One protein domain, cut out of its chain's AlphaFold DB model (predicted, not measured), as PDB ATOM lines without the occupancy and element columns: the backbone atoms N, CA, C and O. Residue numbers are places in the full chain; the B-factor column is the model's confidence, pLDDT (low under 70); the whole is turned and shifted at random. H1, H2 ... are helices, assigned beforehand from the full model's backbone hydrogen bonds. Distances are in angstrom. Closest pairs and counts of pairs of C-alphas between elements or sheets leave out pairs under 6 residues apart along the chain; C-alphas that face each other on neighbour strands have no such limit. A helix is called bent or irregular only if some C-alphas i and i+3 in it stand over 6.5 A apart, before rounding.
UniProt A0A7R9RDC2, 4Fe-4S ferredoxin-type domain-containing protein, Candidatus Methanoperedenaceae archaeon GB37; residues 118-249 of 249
ATOM      1  N   LEU A 118      96.058 233.240 304.710       93.88
ATOM      2  CA  LEU A 118      95.245 234.234 304.014       93.88
ATOM      3  C   LEU A 118      93.884 234.405 304.698       93.88
ATOM      4  O   LEU A 118      93.392 235.524 304.822       93.88
ATOM      5  N   GLU A 119      93.293 233.316 305.188       95.12
ATOM      6  CA  GLU A 119      91.992 233.317 305.854       95.12
ATOM      7  C   GLU A 119      92.016 234.133 307.151       95.12
ATOM      8  O   GLU A 119      91.086 234.903 307.402       95.12
ATOM      9  N   GLY A 120      93.082 234.014 307.955       95.94
ATOM     10  CA  GLY A 120      93.260 234.802 309.177       95.94
ATOM     11  C   GLY A 120      93.374 236.297 308.879       95.94
ATOM     12  O   GLY A 120      92.669 237.113 309.480       95.94
ATOM     13  N   LEU A 121      94.189 236.656 307.880       95.00
ATOM     14  CA  LEU A 121      94.330 238.040 307.415       95.00
ATOM     15  C   LEU A 121      93.018 238.612 306.863       95.00
ATOM     16  O   LEU A 121      92.643 239.737 307.197       95.00
ATOM     17  N   VAL A 122      92.293 237.845 306.045       94.56
ATOM     18  CA  VAL A 122      90.980 238.260 305.535       94.56
ATOM     19  C   VAL A 122      90.027 238.497 306.700       94.56
ATOM     20  O   VAL A 122      89.422 239.562 306.765       94.56
ATOM     21  N   LYS A 123      89.943 237.557 307.648       95.25
ATOM     22  CA  LYS A 123      89.034 237.629 308.797       95.25
ATOM     23  C   LYS A 123      89.321 238.825 309.704       95.25
ATOM     24  O   LYS A 123      88.386 239.516 310.105       95.25
ATOM     25  N   ILE A 124      90.587 239.085 310.037       95.44
ATOM     26  CA  ILE A 124      90.940 240.167 310.970       95.44
ATOM     27  C   ILE A 124      90.693 241.554 310.366       95.44
ATOM     28  O   ILE A 124      90.282 242.473 311.075       95.44
ATOM     29  N   PHE A 125      90.894 241.699 309.052       95.94
ATOM     30  CA  PHE A 125      90.671 242.950 308.325       95.94
ATOM     31  C   PHE A 125      89.282 243.043 307.680       95.94
ATOM     32  O   PHE A 125      88.991 244.029 306.995       95.94
ATOM     33  N   ASP A 126      88.406 242.057 307.894       93.25
ATOM     34  CA  ASP A 126      87.095 242.026 307.244       93.25
ATOM     35  C   ASP A 126      86.197 243.177 307.696       93.25
ATOM     36  O   ASP A 126      85.549 243.822 306.878       93.25
ATOM     37  N   ASN A 127      86.280 243.512 308.983       93.38
ATOM     38  CA  ASN A 127      85.534 244.607 309.600       93.38
ATOM     39  C   ASN A 127      86.038 246.003 309.204       93.38
ATOM     40  O   ASN A 127      85.469 247.001 309.643       93.38
ATOM     41  N   CYS A 128      87.129 246.110 308.438       97.00
ATOM     42  CA  CYS A 128      87.683 247.403 308.067       97.00
ATOM     43  C   CYS A 128      86.697 248.180 307.191       97.00
ATOM     44  O   CYS A 128      86.311 247.736 306.116       97.00
ATOM     45  N   ILE A 129      86.346 249.386 307.631       96.06
ATOM     46  CA  ILE A 129      85.422 250.281 306.921       96.06
ATOM     47  C   ILE A 129      86.138 251.281 306.000       96.06
ATOM     48  O   ILE A 129      85.555 252.296 305.639       96.06
ATOM     49  N   ALA A 130      87.414 251.040 305.675       94.44
ATOM     50  CA  ALA A 130      88.240 251.901 304.817       94.44
ATOM     51  C   ALA A 130      88.240 253.401 305.205       94.44
ATOM     52  O   ALA A 130      88.371 254.276 304.363       94.44
ATOM     53  N   CYS A 131      88.134 253.721 306.503       95.31
ATOM     54  CA  CYS A 131      88.171 255.114 306.980       95.31
ATOM     55  C   CYS A 131      89.567 255.759 306.926       95.31
ATOM     56  O   CYS A 131      89.700 256.957 307.135       95.31
ATOM     57  N   HIS A 132      90.618 254.952 306.748       94.75
ATOM     58  CA  HIS A 132      92.026 255.362 306.682       94.75
ATOM     59  C   HIS A 132      92.559 256.163 307.894       94.75
ATOM     60  O   HIS A 132      93.721 256.558 307.894       94.75
ATOM     61  N   CYS A 133      91.811 256.328 308.992       95.19
ATOM     62  CA  CYS A 133      92.301 257.026 310.194       95.19
ATOM     63  C   CYS A 133      93.634 256.451 310.696       95.19
ATOM     64  O   CYS A 133      94.534 257.180 311.100       95.19
ATOM     65  N   CYS A 134      93.787 255.127 310.613       96.19
ATOM     66  CA  CYS A 134      94.986 254.432 311.054       96.19
ATOM     67  C   CYS A 134      96.253 254.772 310.244       96.19
ATOM     68  O   CYS A 134      97.339 254.567 310.789       96.19
ATOM     69  N   SER A 135      96.162 255.241 308.988       95.00
ATOM     70  CA  SER A 135      97.313 255.785 308.233       95.00
ATOM     71  C   SER A 135      97.563 257.246 308.577       95.00
ATOM     72  O   SER A 135      98.700 257.598 308.865       95.00
ATOM     73  N   HIS A 136      96.513 258.060 308.652       94.12
ATOM     74  CA  HIS A 136      96.614 259.500 308.907       94.12
ATOM     75  C   HIS A 136      97.239 259.853 310.261       94.12
ATOM     76  O   HIS A 136      97.919 260.866 310.387       94.12
ATOM     77  N   VAL A 137      97.036 259.022 311.287       95.00
ATOM     78  CA  VAL A 137      97.643 259.243 312.613       95.00
ATOM     79  C   VAL A 137      99.046 258.655 312.754       95.00
ATOM     80  O   VAL A 137      99.660 258.765 313.816       95.00
ATOM     81  N   CYS A 138      99.536 257.950 311.735       95.19
ATOM     82  CA  CYS A 138     100.807 257.254 311.807       95.19
ATOM     83  C   CYS A 138     101.945 258.194 311.383       95.19
ATOM     84  O   CYS A 138     101.986 258.587 310.221       95.19
ATOM     85  N   PRO A 139     102.916 258.510 312.263       92.44
ATOM     86  CA  PRO A 139     103.973 259.472 311.936       92.44
ATOM     87  C   PRO A 139     104.926 258.983 310.835       92.44
ATOM     88  O   PRO A 139     105.620 259.789 310.228       92.44
ATOM     89  N   ILE A 140     104.960 257.673 310.565       92.25
ATOM     90  CA  ILE A 140     105.775 257.085 309.492       92.25
ATOM     91  C   ILE A 140     105.010 256.939 308.165       92.25
ATOM     92  O   ILE A 140     105.610 256.583 307.158       92.25
ATOM     93  N   CYS A 141     103.706 257.240 308.126       91.50
ATOM     94  CA  CYS A 141     102.951 257.387 306.879       91.50
ATOM     95  C   CYS A 141     103.073 258.833 306.371       91.50
ATOM     96  O   CYS A 141     102.142 259.617 306.513       91.50
ATOM     97  N   TYR A 142     104.223 259.191 305.798       88.94
ATOM     98  CA  TYR A 142     104.527 260.568 305.375       88.94
ATOM     99  C   TYR A 142     104.475 260.791 303.852       88.94
ATOM    100  O   TYR A 142     104.897 261.844 303.370       88.94
ATOM    101  N   CYS A 143     104.002 259.809 303.075       88.25
ATOM    102  CA  CYS A 143     103.861 259.954 301.625       88.25
ATOM    103  C   CYS A 143     103.006 261.186 301.299       88.25
ATOM    104  O   CYS A 143     101.920 261.339 301.851       88.25
ATOM    105  N   LYS A 144     103.484 262.038 300.385       87.06
ATOM    106  CA  LYS A 144     102.721 263.210 299.922       87.06
ATOM    107  C   LYS A 144     101.468 262.792 299.156       87.06
ATOM    108  O   LYS A 144     100.410 263.354 299.386       87.06
ATOM    109  N   ASP A 145     101.620 261.777 298.308       87.94
ATOM    110  CA  ASP A 145     100.549 261.177 297.524       87.94
ATOM    111  C   ASP A 145     100.445 259.696 297.901       87.94
ATOM    112  O   ASP A 145     101.336 258.890 297.615       87.94
ATOM    113  N   CYS A 146      99.375 259.329 298.605       89.31
ATOM    114  CA  CYS A 146      99.124 257.941 298.969       89.31
ATOM    115  C   CYS A 146      98.481 257.203 297.789       89.31
ATOM    116  O   CYS A 146      97.437 257.617 297.291       89.31
ATOM    117  N   PHE A 147      99.051 256.062 297.382       90.38
ATOM    118  CA  PHE A 147      98.467 255.215 296.332       90.38
ATOM    119  C   PHE A 147      97.001 254.863 296.627       90.38
ATOM    120  O   PHE A 147      96.165 254.957 295.734       90.38
ATOM    121  N   PHE A 148      96.679 254.566 297.889       90.44
ATOM    122  CA  PHE A 148      95.326 254.223 298.349       90.44
ATOM    123  C   PHE A 148      94.352 255.406 298.438       90.44
ATOM    124  O   PHE A 148      93.177 255.202 298.726       90.44
ATOM    125  N   GLU A 149      94.824 256.630 298.204       88.44
ATOM    126  CA  GLU A 149      93.996 257.842 298.109       88.44
ATOM    127  C   GLU A 149      94.017 258.429 296.690       88.44
ATOM    128  O   GLU A 149      93.461 259.494 296.435       88.44
ATOM    129  N   SER A 150      94.660 257.732 295.749       90.88
ATOM    130  CA  SER A 150      94.709 258.134 294.348       90.88
ATOM    131  C   SER A 150      93.439 257.731 293.593       90.88
ATOM    132  O   SER A 150      92.672 256.870 294.028       90.88
ATOM    133  N   ALA A 151      93.271 258.289 292.390       89.94
ATOM    134  CA  ALA A 151      92.167 257.962 291.485       89.94
ATOM    135  C   ALA A 151      92.075 256.465 291.121       89.94
ATOM    136  O   ALA A 151      91.036 256.018 290.649       89.94
ATOM    137  N   THR A 152      93.131 255.671 291.350       88.56
ATOM    138  CA  THR A 152      93.092 254.211 291.172       88.56
ATOM    139  C   THR A 152      92.053 253.534 292.069       88.56
ATOM    140  O   THR A 152      91.500 252.515 291.667       88.56
ATOM    141  N   PHE A 153      91.762 254.101 293.246       88.44
ATOM    142  CA  PHE A 153      90.779 253.565 294.199       88.44
ATOM    143  C   PHE A 153      89.456 254.344 294.202       88.44
ATOM    144  O   PHE A 153      88.587 254.082 295.035       88.44
ATOM    145  N   ASP A 154      89.280 255.276 293.259       88.62
ATOM    146  CA  ASP A 154      88.006 255.954 293.022       88.62
ATOM    147  C   ASP A 154      87.121 255.084 292.120       88.62
ATOM    148  O   ASP A 154      87.044 255.244 290.899       88.62
ATOM    149  N   TYR A 155      86.514 254.070 292.736       89.88
ATOM    150  CA  TYR A 155      85.706 253.085 292.033       89.88
ATOM    151  C   TYR A 155      84.407 253.688 291.502       89.88
ATOM    152  O   TYR A 155      83.551 254.171 292.247       89.88
ATOM    153  N   ARG A 156      84.209 253.572 290.190       91.88
ATOM    154  CA  ARG A 156      82.973 253.972 289.516       91.88
ATOM    155  C   ARG A 156      81.967 252.820 289.558       91.88
ATOM    156  O   ARG A 156      82.365 251.658 289.661       91.88
ATOM    157  N   PRO A 157      80.662 253.085 289.363       93.00
ATOM    158  CA  PRO A 157      79.640 252.038 289.273       93.00
ATOM    159  C   PRO A 157      80.017 250.876 288.342       93.00
ATOM    160  O   PRO A 157      79.804 249.717 288.686       93.00
ATOM    161  N   THR A 158      80.636 251.170 287.193       94.12
ATOM    162  CA  THR A 158      81.094 250.161 286.224       94.12
ATOM    163  C   THR A 158      82.133 249.202 286.793       94.12
ATOM    164  O   THR A 158      82.124 248.027 286.437       94.12
ATOM    165  N   ASP A 159      83.002 249.684 287.679       92.69
ATOM    166  CA  ASP A 159      84.088 248.895 288.252       92.69
ATOM    167  C   ASP A 159      83.509 247.888 289.268       92.69
ATOM    168  O   ASP A 159      83.833 246.701 289.225       92.69
ATOM    169  N   TYR A 160      82.530 248.312 290.081       93.75
ATOM    170  CA  TYR A 160      81.763 247.410 290.953       93.75
ATOM    171  C   TYR A 160      80.983 246.346 290.167       93.75
ATOM    172  O   TYR A 160      80.983 245.175 290.551       93.75
ATOM    173  N   TYR A 161      80.332 246.730 289.060       94.25
ATOM    174  CA  TYR A 161      79.617 245.778 288.203       94.25
ATOM    175  C   TYR A 161      80.556 244.748 287.575       94.25
ATOM    176  O   TYR A 161      80.196 243.574 287.518       94.25
ATOM    177  N   ALA A 162      81.750 245.160 287.141       93.50
ATOM    178  CA  ALA A 162      82.744 244.249 286.581       93.50
ATOM    179  C   ALA A 162      83.178 243.192 287.608       93.50
ATOM    180  O   ALA A 162      83.166 242.000 287.305       93.50
ATOM    181  N   VAL A 163      83.472 243.606 288.847       92.88
ATOM    182  CA  VAL A 163      83.828 242.678 289.936       92.88
ATOM    183  C   VAL A 163      82.671 241.732 290.263       92.88
ATOM    184  O   VAL A 163      82.891 240.533 290.433       92.88
ATOM    185  N   LEU A 164      81.439 242.247 290.324       94.81
ATOM    186  CA  LEU A 164      80.259 241.430 290.609       94.81
ATOM    187  C   LEU A 164      79.980 240.404 289.499       94.81
ATOM    188  O   LEU A 164      79.593 239.280 289.809       94.81
ATOM    189  N   GLN A 165      80.185 240.763 288.226       95.62
ATOM    190  CA  GLN A 165      80.038 239.830 287.102       95.62
ATOM    191  C   GLN A 165      81.113 238.739 287.103       95.62
ATOM    192  O   GLN A 165      80.791 237.587 286.825       95.62
ATOM    193  N   ASP A 166      82.358 239.088 287.429       94.81
ATOM    194  CA  ASP A 166      83.485 238.149 287.467       94.81
ATOM    195  C   ASP A 166      83.394 237.178 288.658       94.81
ATOM    196  O   ASP A 166      83.525 235.965 288.505       94.81
ATOM    197  N   LYS A 167      83.117 237.704 289.859       93.31
ATOM    198  CA  LYS A 167      83.191 236.936 291.115       93.31
ATOM    199  C   LYS A 167      81.841 236.457 291.646       93.31
ATOM    200  O   LYS A 167      81.807 235.674 292.592       93.31
ATOM    201  N   GLY A 168      80.727 236.965 291.117       94.75
ATOM    202  CA  GLY A 168      79.369 236.678 291.604       94.75
ATOM    203  C   GLY A 168      79.040 237.264 292.985       94.75
ATOM    204  O   GLY A 168      77.918 237.118 293.467       94.75
ATOM    205  N   THR A 169      79.995 237.934 293.630       93.00
ATOM    206  CA  THR A 169      79.853 238.580 294.936       93.00
ATOM    207  C   THR A 169      80.707 239.841 294.996       93.00
ATOM    208  O   THR A 169      81.668 239.992 294.239       93.00
ATOM    209  N   LEU A 170      80.363 240.750 295.906       90.50
ATOM    210  CA  LEU A 170      81.047 242.023 296.085       90.50
ATOM    211  C   LEU A 170      81.189 242.335 297.576       90.50
ATOM    212  O   LEU A 170      80.196 242.459 298.290       90.50
ATOM    213  N   LYS A 171      82.432 242.502 298.033       88.25
ATOM    214  CA  LYS A 171      82.740 243.030 299.364       88.25
ATOM    215  C   LYS A 171      82.790 244.555 299.304       88.25
ATOM    216  O   LYS A 171      83.444 245.104 298.423       88.25
ATOM    217  N   LEU A 172      82.159 245.222 300.267       90.19
ATOM    218  CA  LEU A 172      82.239 246.673 300.435       90.19
ATOM    219  C   LEU A 172      82.682 247.022 301.866       90.19
ATOM    220  O   LEU A 172      82.107 246.475 302.807       90.19
ATOM    221  N   PRO A 173      83.649 247.943 302.048       90.44
ATOM    222  CA  PRO A 173      84.485 248.548 301.005       90.44
ATOM    223  C   PRO A 173      85.460 247.534 300.373       90.44
ATOM    224  O   PRO A 173      85.833 246.538 300.996       90.44
ATOM    225  N   MET A 174      85.847 247.771 299.114       90.50
ATOM    226  CA  MET A 174      86.818 246.926 298.404       90.50
ATOM    227  C   MET A 174      88.247 247.170 298.924       90.50
ATOM    228  O   MET A 174      88.516 248.167 299.588       90.50
ATOM    229  N   ASP A 175      89.151 246.224 298.660       91.06
ATOM    230  CA  ASP A 175      90.609 246.363 298.846       91.06
ATOM    231  C   ASP A 175      91.106 246.664 300.262       91.06
ATOM    232  O   ASP A 175      92.264 247.033 300.455       91.06
ATOM    233  N   THR A 176      90.284 246.422 301.285       94.00
ATOM    234  CA  THR A 176      90.696 246.642 302.680       94.00
ATOM    235  C   THR A 176      91.926 245.821 303.058       94.00
ATOM    236  O   THR A 176      92.824 246.324 303.733       94.00
ATOM    237  N   LEU A 177      92.015 244.573 302.585       94.50
ATOM    238  CA  LEU A 177      93.191 243.732 302.794       94.50
ATOM    239  C   LEU A 177      94.418 244.294 302.061       94.50
ATOM    240  O   LEU A 177      95.488 244.379 302.656       94.50
ATOM    241  N   LEU A 178      94.261 244.720 300.803       94.75
ATOM    242  CA  LEU A 178      95.350 245.297 300.012       94.75
ATOM    243  C   LEU A 178      95.902 246.569 300.670       94.75
ATOM    244  O   LEU A 178      97.118 246.717 300.771       94.75
ATOM    245  N   PHE A 179      95.027 247.435 301.191       95.50
ATOM    246  CA  PHE A 179      95.410 248.610 301.979       95.50
ATOM    247  C   PHE A 179      96.286 248.236 303.177       95.50
ATOM    248  O   PHE A 179      97.363 248.805 303.371       95.50
ATOM    249  N   HIS A 180      95.857 247.261 303.983       96.06
ATOM    250  CA  HIS A 180      96.613 246.855 305.166       96.06
ATOM    251  C   HIS A 180      97.940 246.173 304.817       96.06
ATOM    252  O   HIS A 180      98.934 246.457 305.485       96.06
ATOM    253  N   LEU A 181      97.985 245.346 303.767       95.31
ATOM    254  CA  LEU A 181      99.217 244.713 303.290       95.31
ATOM    255  C   LEU A 181     100.206 245.743 302.737       95.31
ATOM    256  O   LEU A 181     101.353 245.769 303.172       95.31
ATOM    257  N   GLY A 182      99.763 246.644 301.855       94.62
ATOM    258  CA  GLY A 182     100.630 247.685 301.292       94.62
ATOM    259  C   GLY A 182     101.214 248.591 302.376       94.62
ATOM    260  O   GLY A 182     102.415 248.859 302.400       94.62
ATOM    261  N   ARG A 183     100.387 248.992 303.348       93.75
ATOM    262  CA  ARG A 183     100.860 249.752 304.512       93.75
ATOM    263  C   ARG A 183     101.860 248.984 305.360       93.75
ATOM    264  O   ARG A 183     102.851 249.567 305.792       93.75
ATOM    265  N   MET A 184     101.596 247.706 305.618       93.25
ATOM    266  CA  MET A 184     102.496 246.860 306.392       93.25
ATOM    267  C   MET A 184     103.858 246.766 305.703       93.25
ATOM    268  O   MET A 184     104.863 247.040 306.352       93.25
ATOM    269  N   THR A 185     103.897 246.514 304.393       91.81
ATOM    270  CA  THR A 185     105.140 246.448 303.608       91.81
ATOM    271  C   THR A 185     105.955 247.739 303.686       91.81
ATOM    272  O   THR A 185     107.159 247.683 303.908       91.81
ATOM    273  N   HIS A 186     105.322 248.910 303.567       91.25
ATOM    274  CA  HIS A 186     106.041 250.194 303.624       91.25
ATOM    275  C   HIS A 186     106.605 250.524 305.013       91.25
ATOM    276  O   HIS A 186     107.579 251.263 305.130       91.25
ATOM    277  N   MET A 187     105.969 250.030 306.077       90.19
ATOM    278  CA  MET A 187     106.230 250.479 307.447       90.19
ATOM    279  C   MET A 187     106.908 249.440 308.335       90.19
ATOM    280  O   MET A 187     107.360 249.804 309.421       90.19
ATOM    281  N   ALA A 188     106.919 248.162 307.949       89.81
ATOM    282  CA  ALA A 188     107.201 247.060 308.867       89.81
ATOM    283  C   ALA A 188     108.531 247.218 309.612       89.81
ATOM    284  O   ALA A 188     108.563 247.076 310.833       89.81
ATOM    285  N   THR A 189     109.597 247.598 308.906       92.81
ATOM    286  CA  THR A 189     110.915 247.823 309.514       92.81
ATOM    287  C   THR A 189     110.942 249.058 310.406       92.81
ATOM    288  O   THR A 189     111.642 249.044 311.406       92.81
ATOM    289  N   SER A 190     110.137 250.087 310.125       93.44
ATOM    290  CA  SER A 190     110.129 251.388 310.826       93.44
ATOM    291  C   SER A 190     109.123 251.488 311.980       93.44
ATOM    292  O   SER A 190     109.104 252.477 312.714       93.44
ATOM    293  N   CYS A 191     108.239 250.502 312.145       93.69
ATOM    294  CA  CYS A 191     107.182 250.547 313.149       93.69
ATOM    295  C   CYS A 191     107.745 250.495 314.583       93.69
ATOM    296  O   CYS A 191     108.309 249.490 315.015       93.69
ATOM    297  N   VAL A 192     107.499 251.556 315.359       93.12
ATOM    298  CA  VAL A 192     107.866 251.668 316.789       93.12
ATOM    299  C   VAL A 192     106.766 251.196 317.749       93.12
ATOM    300  O   VAL A 192     106.881 251.360 318.958       93.12
ATOM    301  N   ALA A 193     105.661 250.650 317.228       94.56
ATOM    302  CA  ALA A 193     104.495 250.236 318.016       94.56
ATOM    303  C   ALA A 193     103.938 251.327 318.957       94.56
ATOM    304  O   ALA A 193     103.590 251.060 320.104       94.56
ATOM    305  N   CYS A 194     103.793 252.566 318.466       94.50
ATOM    306  CA  CYS A 194     103.236 253.669 319.264       94.50
ATOM    307  C   CYS A 194     101.748 253.485 319.631       94.50
ATOM    308  O   CYS A 194     101.248 254.158 320.533       94.50
ATOM    309  N   GLY A 195     101.029 252.607 318.922       95.56
ATOM    310  CA  GLY A 195      99.634 252.246 319.194       95.56
ATOM    311  C   GLY A 195      98.578 253.183 318.610       95.56
ATOM    312  O   GLY A 195      97.405 252.834 318.616       95.56
ATOM    313  N   MET A 196      98.965 254.329 318.041       95.50
ATOM    314  CA  MET A 196      98.008 255.335 317.553       95.50
ATOM    315  C   MET A 196      97.049 254.790 316.488       95.50
ATOM    316  O   MET A 196      95.878 255.146 316.484       95.50
ATOM    317  N   CYS A 197      97.517 253.903 315.606       96.31
ATOM    318  CA  CYS A 197      96.684 253.309 314.562       96.31
ATOM    319  C   CYS A 197      95.601 252.355 315.095       96.31
ATOM    320  O   CYS A 197      94.567 252.209 314.448       96.31
ATOM    321  N   GLU A 198      95.835 251.721 316.246       96.12
ATOM    322  CA  GLU A 198      94.857 250.869 316.929       96.12
ATOM    323  C   GLU A 198      93.891 251.712 317.767       96.12
ATOM    324  O   GLU A 198      92.688 251.488 317.710       96.12
ATOM    325  N   ASP A 199      94.401 252.748 318.442       94.75
ATOM    326  CA  ASP A 199      93.601 253.690 319.233       94.75
ATOM    327  C   ASP A 199      92.474 254.362 318.449       94.75
ATOM    328  O   ASP A 199      91.402 254.606 318.997       94.75
ATOM    329  N   VAL A 200      92.732 254.725 317.189       95.19
ATOM    330  CA  VAL A 200      91.764 255.459 316.360       95.19
ATOM    331  C   VAL A 200      90.885 254.552 315.508       95.19
ATOM    332  O   VAL A 200      90.096 255.055 314.710       95.19
ATOM    333  N   CYS A 201      91.032 253.230 315.611       96.31
ATOM    334  CA  CYS A 201      90.241 252.308 314.809       96.31
ATOM    335  C   CYS A 201      88.803 252.226 315.358       96.31
ATOM    336  O   CYS A 201      88.602 251.641 316.422       96.31
ATOM    337  N   PRO A 202      87.774 252.716 314.636       95.31
ATOM    338  CA  PRO A 202      86.396 252.720 315.144       95.31
ATOM    339  C   PRO A 202      85.784 251.315 315.247       95.31
ATOM    340  O   PRO A 202      84.755 251.122 315.885       95.31
ATOM    341  N   VAL A 203      86.420 250.333 314.609       96.38
ATOM    342  CA  VAL A 203      85.998 248.928 314.547       96.38
ATOM    343  C   VAL A 203      86.976 247.998 315.273       96.38
ATOM    344  O   VAL A 203      86.922 246.786 315.097       96.38
ATOM    345  N   ASN A 204      87.854 248.560 316.114       94.94
ATOM    346  CA  ASN A 204      88.731 247.834 317.040       94.94
ATOM    347  C   ASN A 204      89.648 246.776 316.390       94.94
ATOM    348  O   ASN A 204      89.963 245.758 317.009       94.94
ATOM    349  N   ILE A 205      90.108 247.006 315.156       97.12
ATOM    350  CA  ILE A 205      91.138 246.158 314.540       97.12
ATOM    351  C   ILE A 205      92.458 246.388 315.292       97.12
ATOM    352  O   ILE A 205      92.868 247.544 315.443       97.12
ATOM    353  N   PRO A 206      93.175 245.328 315.714       96.81
ATOM    354  CA  PRO A 206      94.413 245.449 316.480       96.81
ATOM    355  C   PRO A 206      95.620 245.807 315.589       96.81
ATOM    356  O   PRO A 206      96.640 245.118 315.587       96.81
ATOM    357  N   VAL A 207      95.506 246.877 314.791       96.75
ATOM    358  CA  VAL A 207      96.461 247.235 313.723       96.75
ATOM    359  C   VAL A 207      97.885 247.374 314.261       96.75
ATOM    360  O   VAL A 207      98.822 246.865 313.651       96.75
ATOM    361  N   ALA A 208      98.064 248.031 315.410       96.44
ATOM    362  CA  ALA A 208      99.386 248.255 315.986       96.44
ATOM    363  C   ALA A 208     100.037 246.945 316.439       96.44
ATOM    364  O   ALA A 208     101.228 246.741 316.198       96.44
ATOM    365  N   ARG A 209      99.260 246.045 317.055       96.81
ATOM    366  CA  ARG A 209      99.741 244.720 317.467       96.81
ATOM    367  C   ARG A 209     100.077 243.830 316.271       96.81
ATOM    368  O   ARG A 209     101.150 243.238 316.273       96.81
ATOM    369  N   ILE A 210      99.242 243.809 315.227       96.31
ATOM    370  CA  ILE A 210      99.541 243.101 313.966       96.31
ATOM    371  C   ILE A 210     100.855 243.610 313.370       96.31
ATOM    372  O   ILE A 210     101.762 242.829 313.083       96.31
ATOM    373  N   PHE A 211     100.992 244.930 313.239       95.69
ATOM    374  CA  PHE A 211     102.164 245.535 312.612       95.69
ATOM    375  C   PHE A 211     103.419 245.363 313.467       95.69
ATOM    376  O   PHE A 211     104.502 245.205 312.912       95.69
ATOM    377  N   LYS A 212     103.308 245.354 314.802       95.06
ATOM    378  CA  LYS A 212     104.449 245.040 315.668       95.06
ATOM    379  C   LYS A 212     104.847 243.571 315.569       95.06
ATOM    380  O   LYS A 212     106.043 243.289 315.580       95.06
ATOM    381  N   THR A 213     103.890 242.652 315.464       95.00
ATOM    382  CA  THR A 213     104.171 241.222 315.293       95.00
ATOM    383  C   THR A 213     104.979 240.971 314.024       95.00
ATOM    384  O   THR A 213     106.089 240.460 314.123       95.00
ATOM    385  N   VAL A 214     104.481 241.417 312.868       94.00
ATOM    386  CA  VAL A 214     105.180 241.232 311.582       94.00
ATOM    387  C   VAL A 214     106.454 242.079 311.513       94.00
ATOM    388  O   VAL A 214     107.514 241.612 311.104       94.00
ATOM    389  N   GLY A 215     106.386 243.328 311.976       93.69
ATOM    390  CA  GLY A 215     107.524 244.244 311.965       93.69
ATOM    391  C   GLY A 215     108.690 243.780 312.834       93.69
ATOM    392  O   GLY A 215     109.828 244.009 312.456       93.69
ATOM    393  N   SER A 216     108.443 243.093 313.957       92.81
ATOM    394  CA  SER A 216     109.531 242.593 314.819       92.81
ATOM    395  C   SER A 216     110.359 241.505 314.137       92.81
ATOM    396  O   SER A 216     111.563 241.452 314.354       92.81
ATOM    397  N   GLU A 217     109.733 240.659 313.317       92.31
ATOM    398  CA  GLU A 217     110.445 239.622 312.562       92.31
ATOM    399  C   GLU A 217     111.324 240.246 311.482       92.31
ATOM    400  O   GLU A 217     112.489 239.891 311.360       92.31
ATOM    401  N   LEU A 218     110.793 241.233 310.754       92.50
ATOM    402  CA  LEU A 218     111.559 241.958 309.741       92.50
ATOM    403  C   LEU A 218     112.676 242.805 310.364       92.50
ATOM    404  O   LEU A 218     113.796 242.795 309.872       92.50
ATOM    405  N   GLN A 219     112.411 243.490 311.477       93.94
ATOM    406  CA  GLN A 219     113.431 244.206 312.251       93.94
ATOM    407  C   GLN A 219     114.564 243.271 312.687       93.94
ATOM    408  O   GLN A 219     115.727 243.626 312.555       93.94
ATOM    409  N   GLN A 220     114.241 242.063 313.155       92.81
ATOM    410  CA  GLN A 220     115.250 241.069 313.520       92.81
ATOM    411  C   GLN A 220     116.025 240.558 312.300       92.81
ATOM    412  O   GLN A 220     117.242 240.421 312.375       92.81
ATOM    413  N   LEU A 221     115.328 240.295 311.193       91.69
ATOM    414  CA  LEU A 221     115.919 239.790 309.957       91.69
ATOM    415  C   LEU A 221     116.974 240.756 309.394       91.69
ATOM    416  O   LEU A 221     118.044 240.323 308.989       91.69
ATOM    417  N   PHE A 222     116.697 242.060 309.425       91.56
ATOM    418  CA  PHE A 222     117.628 243.101 308.974       91.56
ATOM    419  C   PHE A 222     118.600 243.593 310.062       91.56
ATOM    420  O   PHE A 222     119.351 244.530 309.797       91.56
ATOM    421  N   ASP A 223     118.556 243.021 311.275       92.00
ATOM    422  CA  ASP A 223     119.199 243.568 312.483       92.00
ATOM    423  C   ASP A 223     119.017 245.092 312.580       92.00
ATOM    424  O   ASP A 223     119.975 245.851 312.653       92.00
ATOM    425  N   TYR A 224     117.770 245.554 312.516       92.81
ATOM    426  CA  TYR A 224     117.414 246.968 312.492       92.81
ATOM    427  C   TYR A 224     116.447 247.306 313.629       92.81
ATOM    428  O   TYR A 224     115.358 246.735 313.731       92.81
ATOM    429  N   LEU A 225     116.809 248.286 314.464       92.56
ATOM    430  CA  LEU A 225     115.943 248.823 315.516       92.56
ATOM    431  C   LEU A 225     115.600 250.285 315.197       92.56
ATOM    432  O   LEU A 225     116.492 251.131 315.222       92.56
ATOM    433  N   PRO A 226     114.323 250.625 314.945       91.62
ATOM    434  CA  PRO A 226     113.935 251.987 314.601       91.62
ATOM    435  C   PRO A 226     114.425 253.031 315.603       91.62
ATOM    436  O   PRO A 226     114.056 252.998 316.776       91.62
ATOM    437  N   GLY A 227     115.211 253.990 315.111       88.75
ATOM    438  CA  GLY A 227     115.680 255.124 315.903       88.75
ATOM    439  C   GLY A 227     116.765 254.791 316.932       88.75
ATOM    440  O   GLY A 227     116.947 255.588 317.852       88.75
ATOM    441  N   ARG A 228     117.470 253.651 316.813       90.94
ATOM    442  CA  ARG A 228     118.642 253.355 317.666       90.94
ATOM    443  C   ARG A 228     119.865 254.210 317.333       90.94
ATOM    444  O   ARG A 228     120.677 254.455 318.218       90.94
ATOM    445  N   ASP A 229     119.966 254.663 316.088       91.81
ATOM    446  CA  ASP A 229     121.019 255.529 315.564       91.81
ATOM    447  C   ASP A 229     120.405 256.455 314.498       91.81
ATOM    448  O   ASP A 229     119.494 256.057 313.771       91.81
ATOM    449  N   LEU A 230     120.864 257.706 314.453       88.25
ATOM    450  CA  LEU A 230     120.422 258.709 313.480       88.25
ATOM    451  C   LEU A 230     121.116 258.543 312.124       88.25
ATOM    452  O   LEU A 230     120.549 258.943 311.109       88.25
ATOM    453  N   GLU A 231     122.314 257.956 312.113       92.25
ATOM    454  CA  GLU A 231     123.099 257.729 310.893       92.25
ATOM    455  C   GLU A 231     122.779 256.372 310.242       92.25
ATOM    456  O   GLU A 231     123.146 256.117 309.093       92.25
ATOM    457  N   GLU A 232     122.076 255.489 310.955       91.81
ATOM    458  CA  GLU A 232     121.665 254.198 310.421       91.81
ATOM    459  C   GLU A 232     120.526 254.357 309.405       91.81
ATOM    460  O   GLU A 232     119.415 254.791 309.713       91.81
ATOM    461  N   THR A 233     120.795 253.963 308.163       90.94
ATOM    462  CA  THR A 233     119.823 254.051 307.070       90.94
ATOM    463  C   THR A 233     118.750 252.968 307.151       90.94
ATOM    464  O   THR A 233     119.029 251.834 307.539       90.94
ATOM    465  N   LEU A 234     117.543 253.279 306.671       89.81
ATOM    466  CA  LEU A 234     116.449 252.314 306.577       89.81
ATOM    467  C   LEU A 234     116.793 251.158 305.618       89.81
ATOM    468  O   LEU A 234     117.203 251.426 304.486       89.81
ATOM    469  N   PRO A 235     116.527 249.889 305.993       89.50
ATOM    470  CA  PRO A 235     116.843 248.743 305.138       89.50
ATOM    471  C   PRO A 235     116.230 248.821 303.733       89.50
ATOM    472  O   PRO A 235     116.897 248.557 302.748       89.50
ATOM    473  N   LEU A 236     114.982 249.286 303.610       83.88
ATOM    474  CA  LEU A 236     114.280 249.370 302.318       83.88
ATOM    475  C   LEU A 236     114.768 250.505 301.400       83.88
ATOM    476  O   LEU A 236     114.296 250.620 300.271       83.88
ATOM    477  N   THR A 237     115.661 251.372 301.879       86.94
ATOM    478  CA  THR A 237     116.188 252.511 301.104       86.94
ATOM    479  C   THR A 237     117.658 252.358 300.740       86.94
ATOM    480  O   THR A 237     118.207 253.218 300.054       86.94
ATOM    481  N   THR A 238     118.289 251.277 301.192       85.94
ATOM    482  CA  THR A 238     119.722 251.045 301.044       85.94
ATOM    483  C   THR A 238     119.944 249.699 300.379       85.94
ATOM    484  O   THR A 238     119.234 248.740 300.648       85.94
ATOM    485  N   TYR A 239     120.940 249.629 299.504       86.75
ATOM    486  CA  TYR A 239     121.402 248.377 298.923       86.75
ATOM    487  C   TYR A 239     122.717 247.966 299.589       86.75
ATOM    488  O   TYR A 239     123.622 248.793 299.724       86.75
ATOM    489  N   LYS A 240     122.827 246.694 299.973       85.50
ATOM    490  CA  LYS A 240     124.053 246.079 300.490       85.50
ATOM    491  C   LYS A 240     124.444 244.918 299.564       85.50
ATOM    492  O   LYS A 240     123.589 244.076 299.304       85.50
ATOM    493  N   PRO A 241     125.690 244.860 299.052       83.00
ATOM    494  CA  PRO A 241     126.107 243.785 298.147       83.00
ATOM    495  C   PRO A 241     126.016 242.386 298.772       83.00
ATOM    496  O   PRO A 241     125.619 241.441 298.097       83.00
ATOM    497  N   GLU A 242     126.351 242.253 300.056       85.62
ATOM    498  CA  GLU A 242     126.243 241.006 300.820       85.62
ATOM    499  C   GLU A 242     125.054 241.048 301.800       85.62
ATOM    500  O   GLU A 242     125.231 241.195 303.009       85.62
ATOM    501  N   GLU A 243     123.826 240.932 301.288       86.19
ATOM    502  CA  GLU A 243     122.599 240.859 302.095       86.19
ATOM    503  C   GLU A 243     121.779 239.616 301.716       86.19
ATOM    504  O   GLU A 243     121.431 239.431 300.556       86.19
ATOM    505  N   PHE A 244     121.499 238.754 302.699       85.75
ATOM    506  CA  PHE A 244     120.733 237.507 302.554       85.75
ATOM    507  C   PHE A 244     121.213 236.540 301.450       85.75
ATOM    508  O   PHE A 244     120.402 235.926 300.758       85.75
ATOM    509  N   GLN A 245     122.523 236.338 301.289       85.00
ATOM    510  CA  GLN A 245     123.060 235.376 300.308       85.00
ATOM    511  C   GLN A 245     122.536 233.941 300.512       85.00
ATOM    512  O   GLN A 245     122.471 233.155 299.571       85.00
ATOM    513  N   GLU A 246     122.120 233.594 301.729       84.00
ATOM    514  CA  GLU A 246     121.550 232.293 302.077       84.00
ATOM    515  C   GLU A 246     120.192 231.977 301.421       84.00
ATOM    516  O   GLU A 246     119.803 230.811 301.406       84.00
ATOM    517  N   VAL A 247     119.463 232.972 300.895       83.81
ATOM    518  CA  VAL A 247     118.205 232.764 300.136       83.81
ATOM    519  C   VAL A 247     118.395 232.838 298.622       83.81
ATOM    520  O   VAL A 247     117.444 232.586 297.884       83.81
ATOM    521  N   GLU A 248     119.600 233.156 298.138       78.81
ATOM    522  CA  GLU A 248     119.910 233.136 296.699       78.81
ATOM    523  C   GLU A 248     120.129 231.713 296.152       78.81
ATOM    524  O   GLU A 248     120.132 231.514 294.934       78.81
ATOM    525  N   THR A 249     120.304 230.727 297.038       64.56
ATOM    526  CA  THR A 249     120.511 229.302 296.719       64.56
ATOM    527  C   THR A 249     119.232 228.485 296.793       64.56
ATOM    528  O   THR A 249     119.030 227.639 295.890       64.56
TER     529      THR A 249
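AT A GLANCE: This is residues 118 to 249 of the 249 residues of the protein "4Fe-4S ferredoxin-type domain-containing protein" of Candidatus Methanoperedenaceae archaeon GB37 (UniProt A0A7R9RDC2). Look for a small helical core built on H4, which lies in the middle, with H6 packed at a slant on its last part and H1 set crosswise at its start. The two short helices H2 and H5 pair up on one side of this core, H3 lies out by itself at one end of the longest axis, and a long tail without a named helix winds about the other end, where residues 237 to 242 stick out. The printed part has 132 residues with six named helices, H1 to H6 in chain order, and no named strand; the class is all helix, though under half of the residues, 57, are in named elements. The whole is only just loose, close to compact, with a radius of gyration of the C-alphas of 17.3 A and spans of 49 by 39 by 30 A.

HOW THE PARTS SIT: Start with H1, residues 118 to 125, which touches H4, residues 176 to 190, at Phe 125 and Leu 177, their closest C-alphas, 6.1 A apart. H4 touches H1 with residues 176 to 180 alone, and the two lines are about perpendicular at 89 degrees. Next comes H2, residues 133 to 136, which touches H5, residues 196 to 199; their closest C-alphas, of Cys 134 and Cys 197, are 4.1 A apart. H3, residues 157 to 167, touches no helix. Further along H4, residues 184 to 190 alone touch H6, residues 207 to 221, the same way at a steep tilt of 46 degrees; the closest C-alphas, of Ala 188 and Gly 215, are 4.2 A apart. H6 touches H5 with residues 207 to 209 alone, the C-alphas of Glu 198 and Val 207 coming closest at 5.1 A. Every O i to N i+4 pair is within hydrogen-bond range in H1 and H3, 9 of 11 in H4 and 10 of 11 in H6, while H2 and H5 are too short for such a pair.

IN THESE COORDINATES: Find C-alpha 118 at (95.245, 234.234, 304.014), where H1 begins. H3 runs 15.6 A from C-alpha 157 at (79.640, 252.038, 289.273). H4 runs 21.6 A and is irregular: C-alphas 186 and 189 are 8.0 A apart. H6 runs 21.2 A to C-alpha 221 at (115.919, 239.790, 309.957).

THE WHOLE: The two C-alphas farthest apart, those of Gln 165 and Glu 231, are 52.4 A apart. The printed part has no cut. H2 to H3 is a long link of 20 residues, and residues 222 to 249 hold no named element. The mean pLDDT of the printed part is 92.1, and residue 249 alone is under 70.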